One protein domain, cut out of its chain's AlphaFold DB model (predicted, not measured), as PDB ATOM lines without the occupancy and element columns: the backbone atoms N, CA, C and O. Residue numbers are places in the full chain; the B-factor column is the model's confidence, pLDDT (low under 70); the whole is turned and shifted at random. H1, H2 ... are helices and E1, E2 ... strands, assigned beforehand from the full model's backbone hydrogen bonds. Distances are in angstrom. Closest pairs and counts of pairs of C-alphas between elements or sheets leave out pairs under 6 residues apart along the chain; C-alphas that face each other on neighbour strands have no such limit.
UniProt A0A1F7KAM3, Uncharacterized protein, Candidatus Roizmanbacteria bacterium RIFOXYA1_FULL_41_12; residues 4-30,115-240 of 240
ATOM      1  N   THR A   4       1.035   5.975  52.670       93.56
ATOM      2  CA  THR A   4       2.206   5.695  51.829       93.56
ATOM      3  C   THR A   4       2.150   4.255  51.346       93.56
ATOM      4  O   THR A   4       1.947   3.355  52.153       93.56
ATOM      5  N   PHE A   5       2.373   4.045  50.051       92.62
ATOM      6  CA  PHE A   5       2.507   2.722  49.445       92.62
ATOM      7  C   PHE A   5       3.825   2.610  48.678       92.62
ATOM      8  O   PHE A   5       4.516   3.607  48.437       92.62
ATOM      9  N   THR A   6       4.183   1.382  48.307       92.56
ATOM     10  CA  THR A   6       5.443   1.091  47.619       92.56
ATOM     11  C   THR A   6       5.216   0.403  46.282       92.56
ATOM     12  O   THR A   6       4.327  -0.436  46.139       92.56
ATOM     13  N   ILE A   7       6.038   0.769  45.298       90.56
ATOM     14  CA  ILE A   7       6.085   0.130  43.983       90.56
ATOM     15  C   ILE A   7       7.524  -0.348  43.731       90.56
ATOM     16  O   ILE A   7       8.439   0.485  43.711       90.56
ATOM     17  N   PRO A   8       7.763  -1.656  43.530       89.56
ATOM     18  CA  PRO A   8       9.067  -2.163  43.112       89.56
ATOM     19  C   PRO A   8       9.486  -1.581  41.756       89.56
ATOM     20  O   PRO A   8       8.690  -1.476  40.830       89.56
ATOM     21  N   GLU A   9      10.757  -1.232  41.587       87.88
ATOM     22  CA  GLU A   9      11.273  -0.732  40.305       87.88
ATOM     23  C   GLU A   9      11.132  -1.766  39.177       87.88
ATOM     24  O   GLU A   9      10.973  -1.388  38.020       87.88
ATOM     25  N   SER A  10      11.134  -3.058  39.514       83.44
ATOM     26  CA  SER A  10      10.977  -4.162  38.564       83.44
ATOM     27  C   SER A  10       9.622  -4.191  37.857       83.44
ATOM     28  O   SER A  10       9.555  -4.721  36.751       83.44
ATOM     29  N   VAL A  11       8.562  -3.626  38.453       80.44
ATOM     30  CA  VAL A  11       7.227  -3.583  37.825       80.44
ATOM     31  C   VAL A  11       7.022  -2.338  36.961       80.44
ATOM     32  O   VAL A  11       6.042  -2.236  36.230       80.44
ATOM     33  N   LEU A  12       7.930  -1.363  37.040       80.38
ATOM     34  CA  LEU A  12       7.832  -0.117  36.290       80.38
ATOM     35  C   LEU A  12       8.463  -0.253  34.897       80.38
ATOM     36  O   LEU A  12       9.380  -1.054  34.701       80.38
ATOM     37  N   PRO A  13       8.055   0.569  33.908       73.38
ATOM     38  CA  PRO A  13       8.680   0.549  32.597       73.38
ATOM     39  C   PRO A  13      10.170   0.878  32.722       73.38
ATOM     40  O   PRO A  13      10.551   1.802  33.454       73.38
ATOM     41  N   LYS A  14      11.017   0.155  31.980       73.50
ATOM     42  CA  LYS A  14      12.471   0.372  31.996       73.50
ATOM     43  C   LYS A  14      12.803   1.844  31.740       73.50
ATOM     44  O   LYS A  14      12.322   2.440  30.780       73.50
ATOM     45  N   GLY A  15      13.657   2.408  32.591       72.69
ATOM     46  CA  GLY A  15      14.104   3.798  32.485       72.69
ATOM     47  C   GLY A  15      13.193   4.821  33.167       72.69
ATOM     48  O   GLY A  15      13.532   6.002  33.161       72.69
ATOM     49  N   THR A  16      12.093   4.391  33.793       82.25
ATOM     50  CA  THR A  16      11.301   5.251  34.683       82.25
ATOM     51  C   THR A  16      12.176   5.816  35.797       82.25
ATOM     52  O   THR A  16      12.852   5.076  36.511       82.25
ATOM     53  N   LYS A  17      12.149   7.139  35.962       84.94
ATOM     54  CA  LYS A  17      12.821   7.851  37.048       84.94
ATOM     55  C   LYS A  17      11.865   8.889  37.607       84.94
ATOM     56  O   LYS A  17      11.240   9.603  36.829       84.94
ATOM     57  N   PHE A  18      11.824   8.994  38.927       88.88
ATOM     58  CA  PHE A  18      11.104  10.046  39.629       88.88
ATOM     59  C   PHE A  18      12.075  10.881  40.450       88.88
ATOM     60  O   PHE A  18      13.145  10.406  40.849       88.88
ATOM     61  N   LYS A  19      11.691  12.123  40.716       92.12
ATOM     62  CA  LYS A  19      12.358  12.986  41.685       92.12
ATOM     63  C   LYS A  19      11.599  12.949  43.007       92.12
ATOM     64  O   LYS A  19      10.377  12.851  43.044       92.12
ATOM     65  N   GLU A  20      12.327  13.044  44.111       94.88
ATOM     66  CA  GLU A  20      11.708  13.259  45.417       94.88
ATOM     67  C   GLU A  20      10.903  14.570  45.412       94.88
ATOM     68  O   GLU A  20      11.348  15.584  44.873       94.88
ATOM     69  N   GLY A  21       9.680  14.516  45.941       93.12
ATOM     70  CA  GLY A  21       8.701  15.600  45.892       93.12
ATOM     71  C   GLY A  21       7.917  15.709  44.578       93.12
ATOM     72  O   GLY A  21       6.980  16.502  44.506       93.12
ATOM     73  N   GLU A  22       8.246  14.924  43.545       93.94
ATOM     74  CA  GLU A  22       7.519  14.938  42.273       93.94
ATOM     75  C   GLU A  22       6.091  14.416  42.451       93.94
ATOM     76  O   GLU A  22       5.875  13.322  42.975       93.94
ATOM     77  N   VAL A  23       5.106  15.180  41.978       91.62
ATOM     78  CA  VAL A  23       3.733  14.688  41.834       91.62
ATOM     79  C   VAL A  23       3.656  13.881  40.548       91.62
ATOM     80  O   VAL A  23       3.733  14.428  39.449       91.62
ATOM     81  N   VAL A  24       3.490  12.574  40.696       88.81
ATOM     82  CA  VAL A  24       3.281  11.654  39.587       88.81
ATOM     83  C   VAL A  24       1.789  11.560  39.339       88.81
ATOM     84  O   VAL A  24       1.042  11.188  40.237       88.81
ATOM     85  N   ASP A  25       1.362  11.884  38.122       87.19
ATOM     86  CA  ASP A  25       0.007  11.627  37.639       87.19
ATOM     87  C   ASP A  25       0.104  10.756  36.389       87.19
ATOM     88  O   ASP A  25       0.488  11.186  35.294       87.19
ATOM     89  N   TRP A  26      -0.155   9.474  36.592       78.75
ATOM     90  CA  TRP A  26      -0.162   8.468  35.549       78.75
ATOM     91  C   TRP A  26      -1.569   8.111  35.091       78.75
ATOM     92  O   TRP A  26      -1.675   7.227  34.256       78.75
ATOM     93  N   GLY A  27      -2.608   8.844  35.518       69.00
ATOM     94  CA  GLY A  27      -3.971   8.824  34.969       69.00
ATOM     95  C   GLY A  27      -4.370   7.539  34.231       69.00
ATOM     96  O   GLY A  27      -4.639   6.526  34.857       69.00
ATOM     97  N   LYS A  28      -4.393   7.584  32.889       59.66
ATOM     98  CA  LYS A  28      -4.704   6.447  31.991       59.66
ATOM     99  C   LYS A  28      -3.472   5.797  31.333       59.66
ATOM    100  O   LYS A  28      -3.594   5.166  30.287       59.66
ATOM    101  N   LYS A  29      -2.265   6.010  31.861       62.22
ATOM    102  CA  LYS A  29      -1.056   5.375  31.324       62.22
ATOM    103  C   LYS A  29      -1.104   3.872  31.596       62.22
ATOM    104  O   LYS A  29      -1.719   3.409  32.555       62.22
ATOM    105  N   SER A  30      -0.437   3.119  30.733       63.34
ATOM    106  CA  SER A  30      -0.297   1.675  30.871       63.34
ATOM    107  C   SER A  30       1.158   1.315  31.137       63.34
ATOM    108  O   SER A  30       2.066   1.881  30.520       63.34
ATOM    109  N   ALA A 115      -2.985   3.321  36.659       81.75
ATOM    110  CA  ALA A 115      -3.360   4.627  37.162       81.75
ATOM    111  C   ALA A 115      -2.810   4.847  38.575       81.75
ATOM    112  O   ALA A 115      -3.223   4.179  39.522       81.75
ATOM    113  N   ILE A 116      -1.927   5.831  38.735       86.25
ATOM    114  CA  ILE A 116      -1.548   6.362  40.047       86.25
ATOM    115  C   ILE A 116      -1.571   7.882  40.006       86.25
ATOM    116  O   ILE A 116      -1.235   8.491  38.988       86.25
ATOM    117  N   LYS A 117      -1.927   8.495  41.130       89.62
ATOM    118  CA  LYS A 117      -1.715   9.917  41.359       89.62
ATOM    119  C   LYS A 117      -1.244  10.108  42.794       89.62
ATOM    120  O   LYS A 117      -2.000   9.852  43.722       89.62
ATOM    121  N   ALA A 118       0.037  10.429  42.954       93.00
ATOM    122  CA  ALA A 118       0.715  10.431  44.247       93.00
ATOM    123  C   ALA A 118       2.012  11.252  44.204       93.00
ATOM    124  O   ALA A 118       2.593  11.468  43.140       93.00
ATOM    125  N   THR A 119       2.509  11.663  45.366       94.81
ATOM    126  CA  THR A 119       3.813  12.325  45.494       94.81
ATOM    127  C   THR A 119       4.910  11.290  45.731       94.81
ATOM    128  O   THR A 119       4.841  10.529  46.695       94.81
ATOM    129  N   CYS A 120       5.941  11.273  44.887       95.12
ATOM    130  CA  CYS A 120       7.136  10.465  45.106       95.12
ATOM    131  C   CYS A 120       7.880  10.970  46.348       95.12
ATOM    132  O   CYS A 120       8.294  12.125  46.417       95.12
ATOM    133  N   VAL A 121       8.054  10.096  47.332       96.38
ATOM    134  CA  VAL A 121       8.737  10.406  48.591       96.38
ATOM    135  C   VAL A 121      10.214  10.079  48.490       96.38
ATOM    136  O   VAL A 121      11.039  10.903  48.835       96.38
ATOM    137  N   LYS A 122      10.559   8.868  48.052       95.62
ATOM    138  CA  LYS A 122      11.953   8.421  47.960       95.62
ATOM    139  C   LYS A 122      12.078   7.155  47.126       95.62
ATOM    140  O   LYS A 122      11.095   6.448  46.896       95.62
ATOM    141  N   LYS A 123      13.320   6.830  46.770       94.94
ATOM    142  CA  LYS A 123      13.731   5.498  46.323       94.94
ATOM    143  C   LYS A 123      14.599   4.857  47.397       94.94
ATOM    144  O   LYS A 123      15.555   5.480  47.849       94.94
ATOM    145  N   ASP A 124      14.307   3.620  47.774       94.62
ATOM    146  CA  ASP A 124      15.154   2.841  48.679       94.62
ATOM    147  C   ASP A 124      15.161   1.365  48.268       94.62
ATOM    148  O   ASP A 124      14.109   0.798  47.986       94.62
ATOM    149  N   LYS A 125      16.350   0.750  48.189       92.62
ATOM    150  CA  LYS A 125      16.557  -0.673  47.836       92.62
ATOM    151  C   LYS A 125      15.703  -1.168  46.653       92.62
ATOM    152  O   LYS A 125      15.036  -2.195  46.741       92.62
ATOM    153  N   GLY A 126      15.681  -0.417  45.550       89.94
ATOM    154  CA  GLY A 126      14.912  -0.785  44.352       89.94
ATOM    155  C   GLY A 126      13.392  -0.620  44.483       89.94
ATOM    156  O   GLY A 126      12.663  -1.125  43.638       89.94
ATOM    157  N   HIS A 127      12.906   0.086  45.505       92.62
ATOM    158  CA  HIS A 127      11.490   0.386  45.710       92.62
ATOM    159  C   HIS A 127      11.258   1.893  45.703       92.62
ATOM    160  O   HIS A 127      12.005   2.656  46.320       92.62
ATOM    161  N   TRP A 128      10.201   2.315  45.019       93.25
ATOM    162  CA  TRP A 128       9.714   3.686  45.025       93.25
ATOM    163  C   TRP A 128       8.584   3.831  46.039       93.25
ATOM    164  O   TRP A 128       7.661   3.019  46.068       93.25
ATOM    165  N   TYR A 129       8.666   4.866  46.869       94.56
ATOM    166  CA  TYR A 129       7.693   5.166  47.916       94.56
ATOM    167  C   TYR A 129       6.839   6.347  47.474       94.56
ATOM    168  O   TYR A 129       7.377   7.394  47.112       94.56
ATOM    169  N   PHE A 130       5.523   6.193  47.548       94.44
ATOM    170  CA  PHE A 130       4.558   7.192  47.106       94.44
ATOM    171  C   PHE A 130       3.601   7.551  48.228       94.44
ATOM    172  O   PHE A 130       3.100   6.670  48.920       94.44
ATOM    173  N   LYS A 131       3.334   8.846  48.384       95.44
ATOM    174  CA  LYS A 131       2.432   9.404  49.389       95.44
ATOM    175  C   LYS A 131       1.167   9.947  48.734       95.44
ATOM    176  O   LYS A 131       1.245  10.647  47.727       95.44
ATOM    177  N   VAL A 132       0.029   9.671  49.357       94.06
ATOM    178  CA  VAL A 132      -1.305  10.156  48.972       94.06
ATOM    179  C   VAL A 132      -2.031  10.749  50.176       94.06
ATOM    180  O   VAL A 132      -1.612  10.567  51.328       94.06
ATOM    181  N   SER A 133      -3.102  11.494  49.907       90.12
ATOM    182  CA  SER A 133      -3.890  12.181  50.934       90.12
ATOM    183  C   SER A 133      -4.549  11.199  51.909       90.12
ATOM    184  O   SER A 133      -4.541  11.437  53.120       90.12
ATOM    185  N   ASP A 134      -5.051  10.080  51.388       92.62
ATOM    186  CA  ASP A 134      -5.754   9.045  52.137       92.62
ATOM    187  C   ASP A 134      -5.675   7.703  51.393       92.62
ATOM    188  O   ASP A 134      -5.726   7.656  50.161       92.62
ATOM    189  N   GLY A 135      -5.568   6.601  52.129       93.88
ATOM    190  CA  GLY A 135      -5.457   5.269  51.544       93.88
ATOM    191  C   GLY A 135      -5.539   4.141  52.564       93.88
ATOM    192  O   GLY A 135      -5.524   4.371  53.775       93.88
ATOM    193  N   VAL A 136      -5.654   2.920  52.056       94.19
ATOM    194  CA  VAL A 136      -5.670   1.681  52.829       94.19
ATOM    195  C   VAL A 136      -4.963   0.574  52.052       94.19
ATOM    196  O   VAL A 136      -5.062   0.485  50.829       94.19
ATOM    197  N   GLU A 137      -4.251  -0.273  52.783       94.62
ATOM    198  CA  GLU A 137      -3.709  -1.537  52.296       94.62
ATOM    199  C   GLU A 137      -4.629  -2.659  52.780       94.62
ATOM    200  O   GLU A 137      -4.949  -2.719  53.968       94.62
ATOM    201  N   ILE A 138      -5.081  -3.522  51.869       94.56
ATOM    202  CA  ILE A 138      -5.986  -4.627  52.194       94.56
ATOM    203  C   ILE A 138      -5.354  -5.951  51.748       94.56
ATOM    204  O   ILE A 138      -4.971  -6.074  50.581       94.56
ATOM    205  N   PRO A 139      -5.245  -6.954  52.639       93.88
ATOM    206  CA  PRO A 139      -4.732  -8.271  52.278       93.88
ATOM    207  C   PRO A 139      -5.664  -9.007  51.313       93.88
ATOM    208  O   PRO A 139      -6.890  -8.893  51.395       93.88
ATOM    209  N   VAL A 140      -5.076  -9.811  50.426       94.19
ATOM    210  CA  VAL A 140      -5.804 -10.619  49.433       94.19
ATOM    211  C   VAL A 140      -5.706 -12.113  49.755       94.19
ATOM    212  O   VAL A 140      -4.724 -12.563  50.344       94.19
ATOM    213  N   GLN A 141      -6.722 -12.893  49.382       91.38
ATOM    214  CA  GLN A 141      -6.764 -14.350  49.574       91.38
ATOM    215  C   GLN A 141      -5.976 -15.096  48.497       91.38
ATOM    216  O   GLN A 141      -5.375 -16.133  48.775       91.38
ATOM    217  N   ASN A 142      -6.001 -14.588  47.265       88.75
ATOM    218  CA  ASN A 142      -5.327 -15.181  46.119       88.75
ATOM    219  C   ASN A 142      -4.277 -14.229  45.550       88.75
ATOM    220  O   ASN A 142      -4.464 -13.016  45.521       88.75
ATOM    221  N   SER A 143      -3.186 -14.810  45.061       85.94
ATOM    222  CA  SER A 143      -2.201 -14.103  44.249       85.94
ATOM    223  C   SER A 143      -2.550 -14.274  42.774       85.94
ATOM    224  O   SER A 143      -2.971 -15.348  42.345       85.94
ATOM    225  N   LEU A 144      -2.389 -13.196  42.020       86.44
ATOM    226  CA  LEU A 144      -2.476 -13.164  40.566       86.44
ATOM    227  C   LEU A 144      -1.091 -12.895  39.985       86.44
ATOM    228  O   LEU A 144      -0.358 -12.068  40.531       86.44
ATOM    229  N   ASP A 145      -0.790 -13.511  38.845       82.50
ATOM    230  CA  ASP A 145       0.472 -13.344  38.111       82.50
ATOM    231  C   ASP A 145       0.450 -12.120  37.178       82.50
ATOM    232  O   ASP A 145       1.032 -12.123  36.100       82.50
ATOM    233  N   THR A 146      -0.249 -11.057  37.577       83.19
ATOM    234  CA  THR A 146      -0.334  -9.801  36.822       83.19
ATOM    235  C   THR A 146      -0.425  -8.610  37.770       83.19
ATOM    236  O   THR A 146      -0.870  -8.737  38.912       83.19
ATOM    237  N   ASN A 147       0.004  -7.442  37.304       87.19
ATOM    238  CA  ASN A 147      -0.104  -6.177  38.029       87.19
ATOM    239  C   ASN A 147      -1.210  -5.334  37.405       87.19
ATOM    240  O   ASN A 147      -1.300  -5.272  36.189       87.19
ATOM    241  N   PHE A 148      -1.989  -4.600  38.192       89.12
ATOM    242  CA  PHE A 148      -2.963  -3.666  37.626       89.12
ATOM    243  C   PHE A 148      -3.187  -2.459  38.525       89.12
ATOM    244  O   PHE A 148      -3.130  -2.550  39.749       89.12
ATOM    245  N   GLY A 149      -3.492  -1.315  37.917       90.56
ATOM    246  CA  GLY A 149      -3.892  -0.114  38.638       90.56
ATOM    247  C   GLY A 149      -4.885   0.711  37.834       90.56
ATOM    248  O   GLY A 149      -4.732   0.887  36.628       90.56
ATOM    249  N   GLY A 150      -5.919   1.234  38.479       91.25
ATOM    250  CA  GLY A 150      -7.040   1.809  37.745       91.25
ATOM    251  C   GLY A 150      -8.060   2.515  38.619       91.25
ATOM    252  O   GLY A 150      -8.010   2.464  39.849       91.25
ATOM    253  N   TYR A 151      -9.007   3.168  37.951       92.19
ATOM    254  CA  TYR A 151     -10.153   3.780  38.610       92.19
ATOM    255  C   TYR A 151     -11.134   2.714  39.077       92.19
ATOM    256  O   TYR A 151     -11.526   1.838  38.308       92.19
ATOM    257  N   CYS A 152     -11.573   2.829  40.324       94.56
ATOM    258  CA  CYS A 152     -12.560   1.927  40.894       94.56
ATOM    259  C   CYS A 152     -13.968   2.262  40.393       94.56
ATOM    260  O   CYS A 152     -14.309   3.420  40.130       94.56
ATOM    261  N   SER A 153     -14.802   1.239  40.301       95.50
ATOM    262  CA  SER A 153     -16.249   1.325  40.134       95.50
ATOM    263  C   SER A 153     -16.896   0.397  41.149       95.50
ATOM    264  O   SER A 153     -16.432  -0.722  41.319       95.50
ATOM    265  N   TYR A 154     -17.943   0.850  41.831       94.94
ATOM    266  CA  TYR A 154     -18.604   0.073  42.878       94.94
ATOM    267  C   TYR A 154     -19.981  -0.348  42.382       94.94
ATOM    268  O   TYR A 154     -20.850   0.502  42.179       94.94
ATOM    269  N   ILE A 155     -20.167  -1.655  42.198       93.00
ATOM    270  CA  ILE A 155     -21.408  -2.255  41.707       93.00
ATOM    271  C   ILE A 155     -22.035  -3.063  42.844       93.00
ATOM    272  O   ILE A 155     -21.464  -4.041  43.325       93.00
ATOM    273  N   HIS A 156     -23.223  -2.639  43.264       88.69
ATOM    274  CA  HIS A 156     -24.045  -3.286  44.286       88.69
ATOM    275  C   HIS A 156     -25.154  -4.151  43.697       88.69
ATOM    276  O   HIS A 156     -25.639  -5.057  44.370       88.69
ATOM    277  N   SER A 157     -25.601  -3.836  42.481       90.19
ATOM    278  CA  SER A 157     -26.703  -4.537  41.836       90.19
ATOM    279  C   SER A 157     -26.501  -4.656  40.325       90.19
ATOM    280  O   SER A 157     -25.881  -3.778  39.715       90.19
ATOM    281  N   PRO A 158     -27.111  -5.671  39.688       90.81
ATOM    282  CA  PRO A 158     -27.018  -5.899  38.241       90.81
ATOM    283  C   PRO A 158     -27.418  -4.701  37.372       90.81
ATOM    284  O   PRO A 158     -26.879  -4.481  36.285       90.81
ATOM    285  N   SER A 159     -28.350  -3.882  37.864       93.44
ATOM    286  CA  SER A 159     -28.819  -2.663  37.197       93.44
ATOM    287  C   SER A 159     -27.733  -1.599  37.011       93.44
ATOM    288  O   SER A 159     -27.874  -0.738  36.147       93.44
ATOM    289  N   GLN A 160     -26.653  -1.652  37.794       94.75
ATOM    290  CA  GLN A 160     -25.526  -0.725  37.693       94.75
ATOM    291  C   GLN A 160     -24.461  -1.202  36.696       94.75
ATOM    292  O   GLN A 160     -23.519  -0.463  36.421       94.75
ATOM    293  N   ILE A 161     -24.590  -2.419  36.151       95.44
ATOM    294  CA  ILE A 161     -23.658  -2.964  35.159       95.44
ATOM    295  C   ILE A 161     -23.902  -2.275  33.813       95.44
ATOM    296  O   ILE A 161     -24.902  -2.536  33.131       95.44
ATOM    297  N   SER A 162     -22.960  -1.419  33.426       96.62
ATOM    298  CA  SER A 162     -22.954  -0.651  32.184       96.62
ATOM    299  C   SER A 162     -21.523  -0.477  31.672       96.62
ATOM    300  O   SER A 162     -20.556  -0.748  32.385       96.62
ATOM    301  N   LEU A 163     -21.377  -0.003  30.432       93.06
ATOM    302  CA  LEU A 163     -20.062   0.308  29.870       93.06
ATOM    303  C   LEU A 163     -19.312   1.334  30.741       93.06
ATOM    304  O   LEU A 163     -18.147   1.138  31.048       93.06
ATOM    305  N   GLU A 164     -20.001   2.364  31.240       94.62
ATOM    306  CA  GLU A 164     -19.414   3.404  32.100       94.62
ATOM    307  C   GLU A 164     -18.852   2.855  33.422       94.62
ATOM    308  O   GLU A 164     -17.838   3.343  33.929       94.62
ATOM    309  N   THR A 165     -19.511   1.848  34.000       94.94
ATOM    310  CA  THR A 165     -19.097   1.257  35.274       94.94
ATOM    311  C   THR A 165     -18.069   0.143  35.110       94.94
ATOM    312  O   THR A 165     -17.422  -0.196  36.099       94.94
ATOM    313  N   CYS A 166     -17.878  -0.391  33.902       93.25
ATOM    314  CA  CYS A 166     -17.010  -1.546  33.663       93.25
ATOM    315  C   CYS A 166     -15.781  -1.206  32.811       93.25
ATOM    316  O   CYS A 166     -14.669  -1.535  33.214       93.25
ATOM    317  N   GLU A 167     -15.949  -0.528  31.675       91.12
ATOM    318  CA  GLU A 167     -14.896  -0.352  30.670       91.12
ATOM    319  C   GLU A 167     -13.671   0.353  31.251       91.12
ATOM    320  O   GLU A 167     -13.738   1.496  31.708       91.12
ATOM    321  N   THR A 168     -12.511  -0.310  31.203       88.50
ATOM    322  CA  THR A 168     -11.237   0.216  31.726       88.50
ATOM    323  C   THR A 168     -11.284   0.619  33.208       88.50
ATOM    324  O   THR A 168     -10.513   1.469  33.660       88.50
ATOM    325  N   ARG A 169     -12.174  -0.005  33.989       92.19
ATOM    326  CA  ARG A 169     -12.287   0.195  35.440       92.19
ATOM    327  C   ARG A 169     -11.947  -1.070  36.204       92.19
ATOM    328  O   ARG A 169     -12.022  -2.178  35.680       92.19
ATOM    329  N   ILE A 170     -11.593  -0.887  37.467       94.12
ATOM    330  CA  ILE A 170     -11.510  -1.978  38.430       94.12
ATOM    331  C   ILE A 170     -12.871  -2.070  39.106       94.12
ATOM    332  O   ILE A 170     -13.298  -1.146  39.804       94.12
ATOM    333  N   VAL A 171     -13.583  -3.156  38.824       94.69
ATOM    334  CA  VAL A 171     -14.950  -3.363  39.291       94.69
ATOM    335  C   VAL A 171     -14.907  -3.992  40.671       94.69
ATOM    336  O   VAL A 171     -14.395  -5.089  40.855       94.69
ATOM    337  N   ILE A 172     -15.466  -3.288  41.644       94.81
ATOM    338  CA  ILE A 172     -15.607  -3.736  43.019       94.81
ATOM    339  C   ILE A 172     -17.057  -4.181  43.226       94.81
ATOM    340  O   ILE A 172     -17.976  -3.367  43.095       94.81
ATOM    341  N   THR A 173     -17.287  -5.452  43.557       91.81
ATOM    342  CA  THR A 173     -18.651  -5.997  43.700       91.81
ATOM    343  C   THR A 173     -18.733  -7.202  44.643       91.81
ATOM    344  O   THR A 173     -17.755  -7.928  44.758       91.81
ATOM    345  N   GLN A 174     -19.851  -7.372  45.372       79.12
ATOM    346  CA  GLN A 174     -19.902  -8.260  46.551       79.12
ATOM    347  C   GLN A 174     -20.290  -9.706  46.275       79.12
ATOM    348  O   GLN A 174     -19.713 -10.591  46.890       79.12
ATOM    349  N   ASP A 175     -21.275  -9.949  45.429       71.94
ATOM    350  CA  ASP A 175     -21.681 -11.289  45.021       71.94
ATOM    351  C   ASP A 175     -22.656 -11.077  43.868       71.94
ATOM    352  O   ASP A 175     -23.761 -10.562  44.049       71.94
ATOM    353  N   LEU A 176     -22.178 -11.326  42.661       78.94
ATOM    354  CA  LEU A 176     -22.968 -11.228  41.447       78.94
ATOM    355  C   LEU A 176     -23.095 -12.629  40.881       78.94
ATOM    356  O   LEU A 176     -22.174 -13.439  41.022       78.94
ATOM    357  N   ASP A 177     -24.229 -12.933  40.263       84.44
ATOM    358  CA  ASP A 177     -24.401 -14.259  39.697       84.44
ATOM    359  C   ASP A 177     -23.465 -14.470  38.490       84.44
ATOM    360  O   ASP A 177     -22.717 -13.585  38.054       84.44
ATOM    361  N   ILE A 178     -23.472 -15.685  37.951       83.25
ATOM    362  CA  ILE A 178     -22.614 -16.053  36.821       83.25
ATOM    363  C   ILE A 178     -22.917 -15.180  35.588       83.25
ATOM    364  O   ILE A 178     -22.002 -14.816  34.847       83.25
ATOM    365  N   MET A 179     -24.185 -14.821  35.371       86.88
ATOM    366  CA  MET A 179     -24.618 -14.026  34.218       86.88
ATOM    367  C   MET A 179     -24.158 -12.576  34.336       86.88
ATOM    368  O   MET A 179     -23.688 -11.986  33.361       86.88
ATOM    369  N   ASP A 180     -24.241 -12.013  35.534       89.06
ATOM    370  CA  ASP A 180     -23.757 -10.679  35.853       89.06
ATOM    371  C   ASP A 180     -22.238 -10.576  35.699       89.06
ATOM    372  O   ASP A 180     -21.734  -9.621  35.104       89.06
ATOM    373  N   GLN A 181     -21.501 -11.579  36.181       86.50
ATOM    374  CA  GLN A 181     -20.048 -11.641  36.023       86.50
ATOM    375  C   GLN A 181     -19.644 -11.758  34.550       86.50
ATOM    376  O   GLN A 181     -18.747 -11.040  34.108       86.50
ATOM    377  N   ALA A 182     -20.337 -12.590  33.766       87.00
ATOM    378  CA  ALA A 182     -20.112 -12.691  32.326       87.00
ATOM    379  C   ALA A 182     -20.404 -11.362  31.608       87.00
ATOM    380  O   ALA A 182     -19.645 -10.943  30.731       87.00
ATOM    381  N   LYS A 183     -21.467 -10.654  32.013       90.88
ATOM    382  CA  LYS A 183     -21.793  -9.323  31.488       90.88
ATOM    383  C   LYS A 183     -20.711  -8.302  31.835       90.88
ATOM    384  O   LYS A 183     -20.322  -7.531  30.965       90.88
ATOM    385  N   ILE A 184     -20.217  -8.299  33.074       92.06
ATOM    386  CA  ILE A 184     -19.100  -7.442  33.490       92.06
ATOM    387  C   ILE A 184     -17.871  -7.742  32.636       92.06
ATOM    388  O   ILE A 184     -17.328  -6.815  32.047       92.06
ATOM    389  N   ALA A 185     -17.471  -9.009  32.504       89.00
ATOM    390  CA  ALA A 185     -16.310  -9.403  31.708       89.00
ATOM    391  C   ALA A 185     -16.423  -8.950  30.242       89.00
ATOM    392  O   ALA A 185     -15.483  -8.373  29.695       89.00
ATOM    393  N   ALA A 186     -17.601  -9.112  29.632       89.19
ATOM    394  CA  ALA A 186     -17.865  -8.687  28.258       89.19
ATOM    395  C   ALA A 186     -17.746  -7.165  28.039       89.19
ATOM    396  O   ALA A 186     -17.553  -6.724  26.907       89.19
ATOM    397  N   LEU A 187     -17.850  -6.357  29.099       92.81
ATOM    398  CA  LEU A 187     -17.741  -4.896  29.040       92.81
ATOM    399  C   LEU A 187     -16.303  -4.377  29.231       92.81
ATOM    400  O   LEU A 187     -16.098  -3.168  29.314       92.81
ATOM    401  N   GLY A 188     -15.309  -5.266  29.291       89.06
ATOM    402  CA  GLY A 188     -13.884  -4.912  29.274       89.06
ATOM    403  C   GLY A 188     -13.341  -4.200  30.525       89.06
ATOM    404  O   GLY A 188     -12.670  -3.169  30.386       89.06
ATOM    405  N   PRO A 189     -13.595  -4.696  31.750       92.38
ATOM    406  CA  PRO A 189     -12.942  -4.197  32.952       92.38
ATOM    407  C   PRO A 189     -11.461  -4.573  32.990       92.38
ATOM    408  O   PRO A 189     -11.006  -5.498  32.323       92.38
ATOM    409  N   ILE A 190     -10.708  -3.848  33.815       90.38
ATOM    410  CA  ILE A 190      -9.299  -4.149  34.104       90.38
ATOM    411  C   ILE A 190      -9.208  -5.407  34.968       90.38
ATOM    412  O   ILE A 190      -8.392  -6.288  34.718       90.38
ATOM    413  N   ALA A 191     -10.020  -5.442  36.022       92.00
ATOM    414  CA  ALA A 191     -10.055  -6.502  37.013       92.00
ATOM    415  C   ALA A 191     -11.380  -6.445  37.779       92.00
ATOM    416  O   ALA A 191     -12.028  -5.394  37.846       92.00
ATOM    417  N   ILE A 192     -11.732  -7.561  38.408       92.50
ATOM    418  CA  ILE A 192     -12.785  -7.639  39.416       92.50
ATOM    419  C   ILE A 192     -12.127  -7.810  40.784       92.50
ATOM    420  O   ILE A 192     -11.232  -8.636  40.956       92.50
ATOM    421  N   VAL A 193     -12.590  -7.045  41.768       93.31
ATOM    422  CA  VAL A 193     -12.249  -7.236  43.177       93.31
ATOM    423  C   VAL A 193     -13.520  -7.568  43.944       93.31
ATOM    424  O   VAL A 193     -14.492  -6.809  43.919       93.31
ATOM    425  N   SER A 194     -13.499  -8.693  44.646       90.81
ATOM    426  CA  SER A 194     -14.624  -9.175  45.445       90.81
ATOM    427  C   SER A 194     -14.153  -9.686  46.806       90.81
ATOM    428  O   SER A 194     -12.958  -9.814  47.064       90.81
ATOM    429  N   TYR A 195     -15.092  -9.966  47.704       85.38
ATOM    430  CA  TYR A 195     -14.840 -10.742  48.918       85.38
ATOM    431  C   TYR A 195     -15.162 -12.236  48.722       85.38
ATOM    432  O   TYR A 195     -14.515 -13.088  49.325       85.38
ATOM    433  N   GLU A 196     -16.115 -12.554  47.844       82.00
ATOM    434  CA  GLU A 196     -16.563 -13.915  47.526       82.00
ATOM    435  C   GLU A 196     -16.583 -14.119  45.999       82.00
ATOM    436  O   GLU A 196     -16.774 -13.172  45.235       82.00
ATOM    437  N   ALA A 197     -16.347 -15.345  45.528       71.62
ATOM    438  CA  ALA A 197     -16.443 -15.670  44.105       71.62
ATOM    439  C   ALA A 197     -17.211 -16.967  43.885       71.62
ATOM    440  O   ALA A 197     -16.846 -18.017  44.414       71.62
ATOM    441  N   SER A 198     -18.229 -16.881  43.035       66.31
ATOM    442  CA  SER A 198     -19.029 -18.007  42.552       66.31
ATOM    443  C   SER A 198     -18.591 -18.501  41.162       66.31
ATOM    444  O   SER A 198     -18.907 -19.630  40.793       66.31
ATOM    445  N   TYR A 199     -17.817 -17.709  40.406       64.88
ATOM    446  CA  TYR A 199     -17.346 -18.035  39.055       64.88
ATOM    447  C   TYR A 199     -15.918 -17.523  38.814       64.88
ATOM    448  O   TYR A 199     -15.491 -16.526  39.394       64.88
ATOM    449  N   ARG A 200     -15.154 -18.235  37.975       63.25
ATOM    450  CA  ARG A 200     -13.816 -17.830  37.516       63.25
ATOM    451  C   ARG A 200     -13.768 -17.905  35.998       63.25
ATOM    452  O   ARG A 200     -13.626 -18.992  35.442       63.25
ATOM    453  N   ASP A 201     -13.835 -16.755  35.343       64.56
ATOM    454  CA  ASP A 201     -13.293 -16.629  33.994       64.56
ATOM    455  C   ASP A 201     -11.762 -16.566  34.106       64.56
ATOM    456  O   ASP A 201     -11.237 -15.725  34.834       64.56
ATOM    457  N   LEU A 202     -11.036 -17.456  33.424       59.75
ATOM    458  CA  LEU A 202      -9.567 -17.439  33.433       59.75
ATOM    459  C   LEU A 202      -8.988 -16.241  32.663       59.75
ATOM    460  O   LEU A 202      -7.809 -15.937  32.823       59.75
ATOM    461  N   SER A 203      -9.789 -15.572  31.829       71.88
ATOM    462  CA  SER A 203      -9.336 -14.455  30.997       71.88
ATOM    463  C   SER A 203      -9.367 -13.094  31.699       71.88
ATOM    464  O   SER A 203      -8.713 -12.163  31.229       71.88
ATOM    465  N   LEU A 204     -10.073 -12.970  32.832       82.69
ATOM    466  CA  LEU A 204     -10.213 -11.712  33.565       82.69
ATOM    467  C   LEU A 204      -9.582 -11.802  34.966       82.69
ATOM    468  O   LEU A 204      -9.938 -12.696  35.736       82.69
ATOM    469  N   PRO A 205      -8.699 -10.861  35.356       88.81
ATOM    470  CA  PRO A 205      -8.140 -10.838  36.704       88.81
ATOM    471  C   PRO A 205      -9.235 -10.698  37.771       88.81
ATOM    472  O   PRO A 205      -9.957  -9.700  37.808       88.81
ATOM    473  N   LEU A 206      -9.333 -11.686  38.664       90.56
ATOM    474  CA  LEU A 206     -10.255 -11.700  39.801       90.56
ATOM    475  C   LEU A 206      -9.476 -11.787  41.114       90.56
ATOM    476  O   LEU A 206      -8.805 -12.784  41.390       90.56
ATOM    477  N   LEU A 207      -9.585 -10.751  41.937       91.75
ATOM    478  CA  LEU A 207      -8.890 -10.638  43.212       91.75
ATOM    479  C   LEU A 207      -9.877 -10.718  44.379       91.75
ATOM    480  O   LEU A 207     -10.872  -9.994  44.415       91.75
ATOM    481  N   LEU A 208      -9.589 -11.582  45.349       91.88
ATOM    482  CA  LEU A 208     -10.412 -11.793  46.534       91.88
ATOM    483  C   LEU A 208      -9.778 -11.129  47.751       91.88
ATOM    484  O   LEU A 208      -8.620 -11.389  48.065       91.88
ATOM    485  N   LEU A 209     -10.528 -10.291  48.465       92.56
ATOM    486  CA  LEU A 209     -10.063  -9.667  49.705       92.56
ATOM    487  C   LEU A 209     -10.123 -10.656  50.873       92.56
ATOM    488  O   LEU A 209     -11.074 -11.422  50.999       92.56
ATOM    489  N   ALA A 210      -9.137 -10.624  51.767       90.69
ATOM    490  CA  ALA A 210      -9.013 -11.608  52.844       90.69
ATOM    491  C   ALA A 210     -10.032 -11.456  53.981       90.69
ATOM    492  O   ALA A 210     -10.316 -12.432  54.671       90.69
ATOM    493  N   ASN A 211     -10.590 -10.261  54.193       86.44
ATOM    494  CA  ASN A 211     -11.425  -9.982  55.358       86.44
ATOM    495  C   ASN A 211     -12.713  -9.219  55.007       86.44
ATOM    496  O   ASN A 211     -12.700  -8.180  54.344       86.44
ATOM    497  N   LYS A 212     -13.838  -9.700  55.549       83.88
ATOM    498  CA  LYS A 212     -15.171  -9.096  55.425       83.88
ATOM    499  C   LYS A 212     -15.282  -7.715  56.078       83.88
ATOM    500  O   LYS A 212     -16.124  -6.912  55.682       83.88
ATOM    501  N   ALA A 213     -14.489  -7.432  57.111       86.19
ATOM    502  CA  ALA A 213     -14.473  -6.119  57.755       86.19
ATOM    503  C   ALA A 213     -13.913  -5.045  56.807       86.19
ATOM    504  O   ALA A 213     -14.535  -3.996  56.631       86.19
ATOM    505  N   ASP A 214     -12.803  -5.353  56.135       86.12
ATOM    506  CA  ASP A 214     -12.175  -4.462  55.156       86.12
ATOM    507  C   ASP A 214     -13.096  -4.221  53.959       86.12
ATOM    508  O   ASP A 214     -13.238  -3.089  53.498       86.12
ATOM    509  N   TRP A 215     -13.822  -5.260  53.541       85.56
ATOM    510  CA  TRP A 215     -14.861  -5.158  52.520       85.56
ATOM    511  C   TRP A 215     -15.926  -4.096  52.838       85.56
ATOM    512  O   TRP A 215     -16.221  -3.229  52.014       85.56
ATOM    513  N   LYS A 216     -16.491  -4.118  54.054       84.94
ATOM    514  CA  LYS A 216     -17.515  -3.138  54.465       84.94
ATOM    515  C   LYS A 216     -16.981  -1.706  54.413       84.94
ATOM    516  O   LYS A 216     -17.673  -0.805  53.940       84.94
ATOM    517  N   ASN A 217     -15.745  -1.508  54.867       85.62
ATOM    518  CA  ASN A 217     -15.098  -0.196  54.869       85.62
ATOM    519  C   ASN A 217     -14.839   0.314  53.448       85.62
ATOM    520  O   ASN A 217     -15.009   1.502  53.168       85.62
ATOM    521  N   LEU A 218     -14.469  -0.588  52.542       87.62
ATOM    522  CA  LEU A 218     -14.173  -0.272  51.153       87.62
ATOM    523  C   LEU A 218     -15.397   0.289  50.410       87.62
ATOM    524  O   LEU A 218     -15.303   1.339  49.771       87.62
ATOM    525  N   PHE A 219     -16.563  -0.343  50.574       83.69
ATOM    526  CA  PHE A 219     -17.817   0.131  49.971       83.69
ATOM    527  C   PHE A 219     -18.338   1.428  50.570       83.69
ATOM    528  O   PHE A 219     -18.920   2.240  49.851       83.69
ATOM    529  N   ALA A 220     -18.137   1.633  51.872       86.25
ATOM    530  CA  ALA A 220     -18.547   2.866  52.529       86.25
ATOM    531  C   ALA A 220     -17.727   4.066  52.033       86.25
ATOM    532  O   ALA A 220     -18.274   5.145  51.813       86.25
ATOM    533  N   LYS A 221     -16.416   3.875  51.843       88.94
ATOM    534  CA  LYS A 221     -15.481   4.965  51.544       88.94
ATOM    535  C   LYS A 221     -15.363   5.306  50.057       88.94
ATOM    536  O   LYS A 221     -15.034   6.445  49.742       88.94
ATOM    537  N   LYS A 222     -15.655   4.355  49.159       89.88
ATOM    538  CA  LYS A 222     -15.632   4.532  47.692       89.88
ATOM    539  C   LYS A 222     -14.343   5.182  47.177       89.88
ATOM    540  O   LYS A 222     -14.357   6.256  46.578       89.88
ATOM    541  N   TRP A 223     -13.221   4.515  47.416       93.62
ATOM    542  CA  TRP A 223     -11.908   4.921  46.917       93.62
ATOM    543  C   TRP A 223     -11.894   5.110  45.403       93.62
ATOM    544  O   TRP A 223     -12.476   4.300  44.683       93.62
ATOM    545  N   GLN A 224     -11.219   6.152  44.926       92.44
ATOM    546  CA  GLN A 224     -11.180   6.492  43.504       92.44
ATOM    547  C   GLN A 224     -10.255   5.580  42.701       92.44
ATOM    548  O   GLN A 224     -10.580   5.239  41.564       92.44
ATOM    549  N   LEU A 225      -9.113   5.200  43.277       92.81
ATOM    550  CA  LEU A 225      -8.071   4.414  42.624       92.81
ATOM    551  C   LEU A 225      -7.742   3.173  43.446       92.81
ATOM    552  O   LEU A 225      -7.817   3.186  44.679       92.81
ATOM    553  N   CYS A 226      -7.310   2.124  42.755       93.50
ATOM    554  CA  CYS A 226      -6.624   1.020  43.400       93.50
ATOM    555  C   CYS A 226      -5.462   0.494  42.570       93.50
ATOM    556  O   CYS A 226      -5.408   0.679  41.354       93.50
ATOM    557  N   LEU A 227      -4.534  -0.160  43.262       93.06
ATOM    558  CA  LEU A 227      -3.304  -0.711  42.721       93.06
ATOM    559  C   LEU A 227      -3.045  -2.078  43.348       93.06
ATOM    560  O   LEU A 227      -2.867  -2.184  44.560       93.06
ATOM    561  N   TYR A 228      -2.972  -3.106  42.513       92.88
ATOM    562  CA  TYR A 228      -2.517  -4.436  42.884       92.88
ATOM    563  C   TYR A 228      -1.187  -4.727  42.196       92.88
ATOM    564  O   TYR A 228      -1.029  -4.512  40.992       92.88
ATOM    565  N   LEU A 229      -0.232  -5.225  42.976       89.50
ATOM    566  CA  LEU A 229       1.074  -5.642  42.489       89.50
ATOM    567  C   LEU A 229       1.261  -7.114  42.837       89.50
ATOM    568  O   LEU A 229       1.196  -7.454  44.014       89.50
ATOM    569  N   SER A 230       1.535  -7.965  41.848       86.62
ATOM    570  CA  SER A 230       1.654  -9.421  42.025       86.62
ATOM    571  C   SER A 230       2.750  -9.828  43.010       86.62
ATOM    572  O   SER A 230       2.634 -10.839  43.699       86.62
ATOM    573  N   ALA A 231       3.792  -9.001  43.134       79.50
ATOM    574  CA  ALA A 231       4.858  -9.180  44.116       79.50
ATOM    575  C   ALA A 231       4.377  -9.053  45.577       79.50
ATOM    576  O   ALA A 231       5.069  -9.501  46.492       79.50
ATOM    577  N   ASN A 232       3.205  -8.454  45.804       80.38
ATOM    578  CA  ASN A 232       2.666  -8.153  47.123       80.38
ATOM    579  C   ASN A 232       1.406  -8.987  47.395       80.38
ATOM    580  O   ASN A 232       0.574  -9.206  46.521       80.38
ATOM    581  N   LYS A 233       1.200  -9.387  48.653       86.88
ATOM    582  CA  LYS A 233      -0.042 -10.053  49.098       86.88
ATOM    583  C   LYS A 233      -1.140  -9.062  49.506       86.88
ATOM    584  O   LYS A 233      -1.989  -9.378  50.340       86.88
ATOM    585  N   PHE A 234      -1.111  -7.864  48.932       92.88
ATOM    586  CA  PHE A 234      -2.005  -6.768  49.278       92.88
ATOM    587  C   PHE A 234      -2.420  -5.987  48.034       92.88
ATOM    588  O   PHE A 234      -1.672  -5.895  47.059       92.88
ATOM    589  N   ILE A 235      -3.599  -5.381  48.109       94.75
ATOM    590  CA  ILE A 235      -4.076  -4.355  47.185       94.75
ATOM    591  C   ILE A 235      -4.175  -3.024  47.931       94.75
ATOM    592  O   ILE A 235      -4.613  -2.961  49.082       94.75
ATOM    593  N   TYR A 236      -3.769  -1.952  47.265       94.62
ATOM    594  CA  TYR A 236      -3.857  -0.596  47.785       94.62
ATOM    595  C   TYR A 236      -5.089   0.093  47.217       94.62
ATOM    596  O   TYR A 236      -5.286   0.086  46.005       94.62
ATOM    597  N   PHE A 237      -5.871   0.745  48.069       94.62
ATOM    598  CA  PHE A 237      -6.961   1.633  47.672       94.62
ATOM    599  C   PHE A 237      -6.677   3.034  48.184       94.62
ATOM    600  O   PHE A 237      -6.271   3.194  49.333       94.62
ATOM    601  N   PHE A 238      -6.859   4.052  47.350       93.25
ATOM    602  CA  PHE A 238      -6.494   5.411  47.733       93.25
ATOM    603  C   PHE A 238      -7.266   6.482  46.971       93.25
ATOM    604  O   PHE A 238      -7.811   6.261  45.886       93.25
ATOM    605  N   ASN A 239      -7.289   7.664  47.579       89.56
ATOM    606  CA  ASN A 239      -7.682   8.905  46.935       89.56
ATOM    607  C   ASN A 239      -6.416   9.755  46.756       89.56
ATOM    608  O   ASN A 239      -5.616   9.836  47.693       89.56
ATOM    609  N   PRO A 240      -6.197  10.335  45.567       76.94
ATOM    610  CA  PRO A 240      -5.011  11.143  45.308       76.94
ATOM    611  C   PRO A 240      -4.886  12.398  46.181       76.94
ATOM    612  O   PRO A 240      -5.890  12.845  46.782       76.94
TER     613      PRO A 240
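Overview. This is residues 4 to 30 and 115 to 240 of the 240 residues of an uncharacterized protein of Candidatus Roizmanbacteria bacterium RIFOXYA1_FULL_41_12 (UniProt A0A1F7KAM3). Three layers of strands follow one another along an elongated body: a four-stranded sheet at one end, E1, E4, E3 and E2, then the two leaves of a seven-stranded sheet folded back on itself at E6. The leaf E5, E11 and E10 is in the middle, partly face to face with the small sheet; H3 packs beside the folded sheet near E5 and E7, and short H1 and H2 sit at the far end. The 153 printed residues have three named helices and eleven named strands, in the order E1 E2 E3 E4 E5 E6 H1 E7 H2 E8 E9 H3 E10 E11, of mixed class. The order E1, E4, E3, E2 is all antiparallel; the order E5, E11, E10, E6, E7, E8, E9 is mixed. The whole is compact, with a radius of gyration of the C-alphas of 15.4 A and spans of 46 by 30 by 26 A.

Arrangement. E1, residues 4 to 8, is antiparallel to E4, residues 127 to 132, with N 5 and O 130 at 2.9 A. E4 forms a hairpin with E3, residues 117 to 124, where N 121 and O 129 are 2.8 A apart. E3 bends by 60 degrees at residue 121 and is staggered: residues 117 to 119 pair with E2, residues 23 to 25, with N 24 and O 118 at 2.8 A. This strongly twisted sheet makes a sandwich, two sheets face to face, with that of E5, residues 134 to 139, E11, residues 234 to 239, E10, residues 225 to 228, E6, residues 148 to 155, E7, residues 170 to 173, E8, residues 191 to 194, and E9, residues 206 to 208; the facing parts are 9.6 A apart, centre to centre. Across it the closest C-alphas of E4 and E11 are those of Val 132 and Asn 239, 6.8 A apart. The larger sheet is strongly twisted and curled, a folded sheet whose leaves E5 E11 E10 and E7 E8 E9 face each other, with E6 as the hinge. E6 bends by 70 degrees at residue 151; N 150 and O 226 of antiparallel E10 are 3.0 A apart, N 153 and O 170 of parallel E7 2.9 A. E10 and E11 form a hairpin, with N 227 and O 236 at 2.9 A. H1, residues 163 to 166, and H2, residues 178 to 186, only graze this sheet; E6, H1, E7 and E7, H2, E8 are strand-helix-strand units, parallel neighbours joined through a helix, with right-handed crossovers. H3, residues 212 to 221, is on the sheet at a height of 8.0 A, over none of its strands; its closest C-alpha to E5 is that of Asp 214, 6.9 A from Ile 138. Every O i to N i+4 pair is within hydrogen-bond range in H2 and H3; H1 is too short for such a pair.

Along the chain. E1 begins at C-alpha 4, (2.206, 5.695, 51.829). E3 is 19.7 A from first to last C-alpha, E4 16.4 A and E5 17.3 A. E6 is 18.9 A and begins at C-alpha 148, (-2.963, -3.666, 37.626). H2 is 12.3 A and H3 14.6 A. E11, 16.8 A, ends at C-alpha 239, (-7.682, 8.905, 46.935).

Size, cuts and confidence. The two C-alphas farthest apart are those of Glu 20 and Met 179, 46.8 A. Residues 31 to 114 are not printed; C-alphas 30 and 115 are 7.6 A apart across the cut, which falls between E2 and E3. The links E1 to E2 and E8 to E9 are long, with 14 and 11 residues. The mean pLDDT of the printed part is 87.8; residues 27 to 30 and 198 to 202 are under 70.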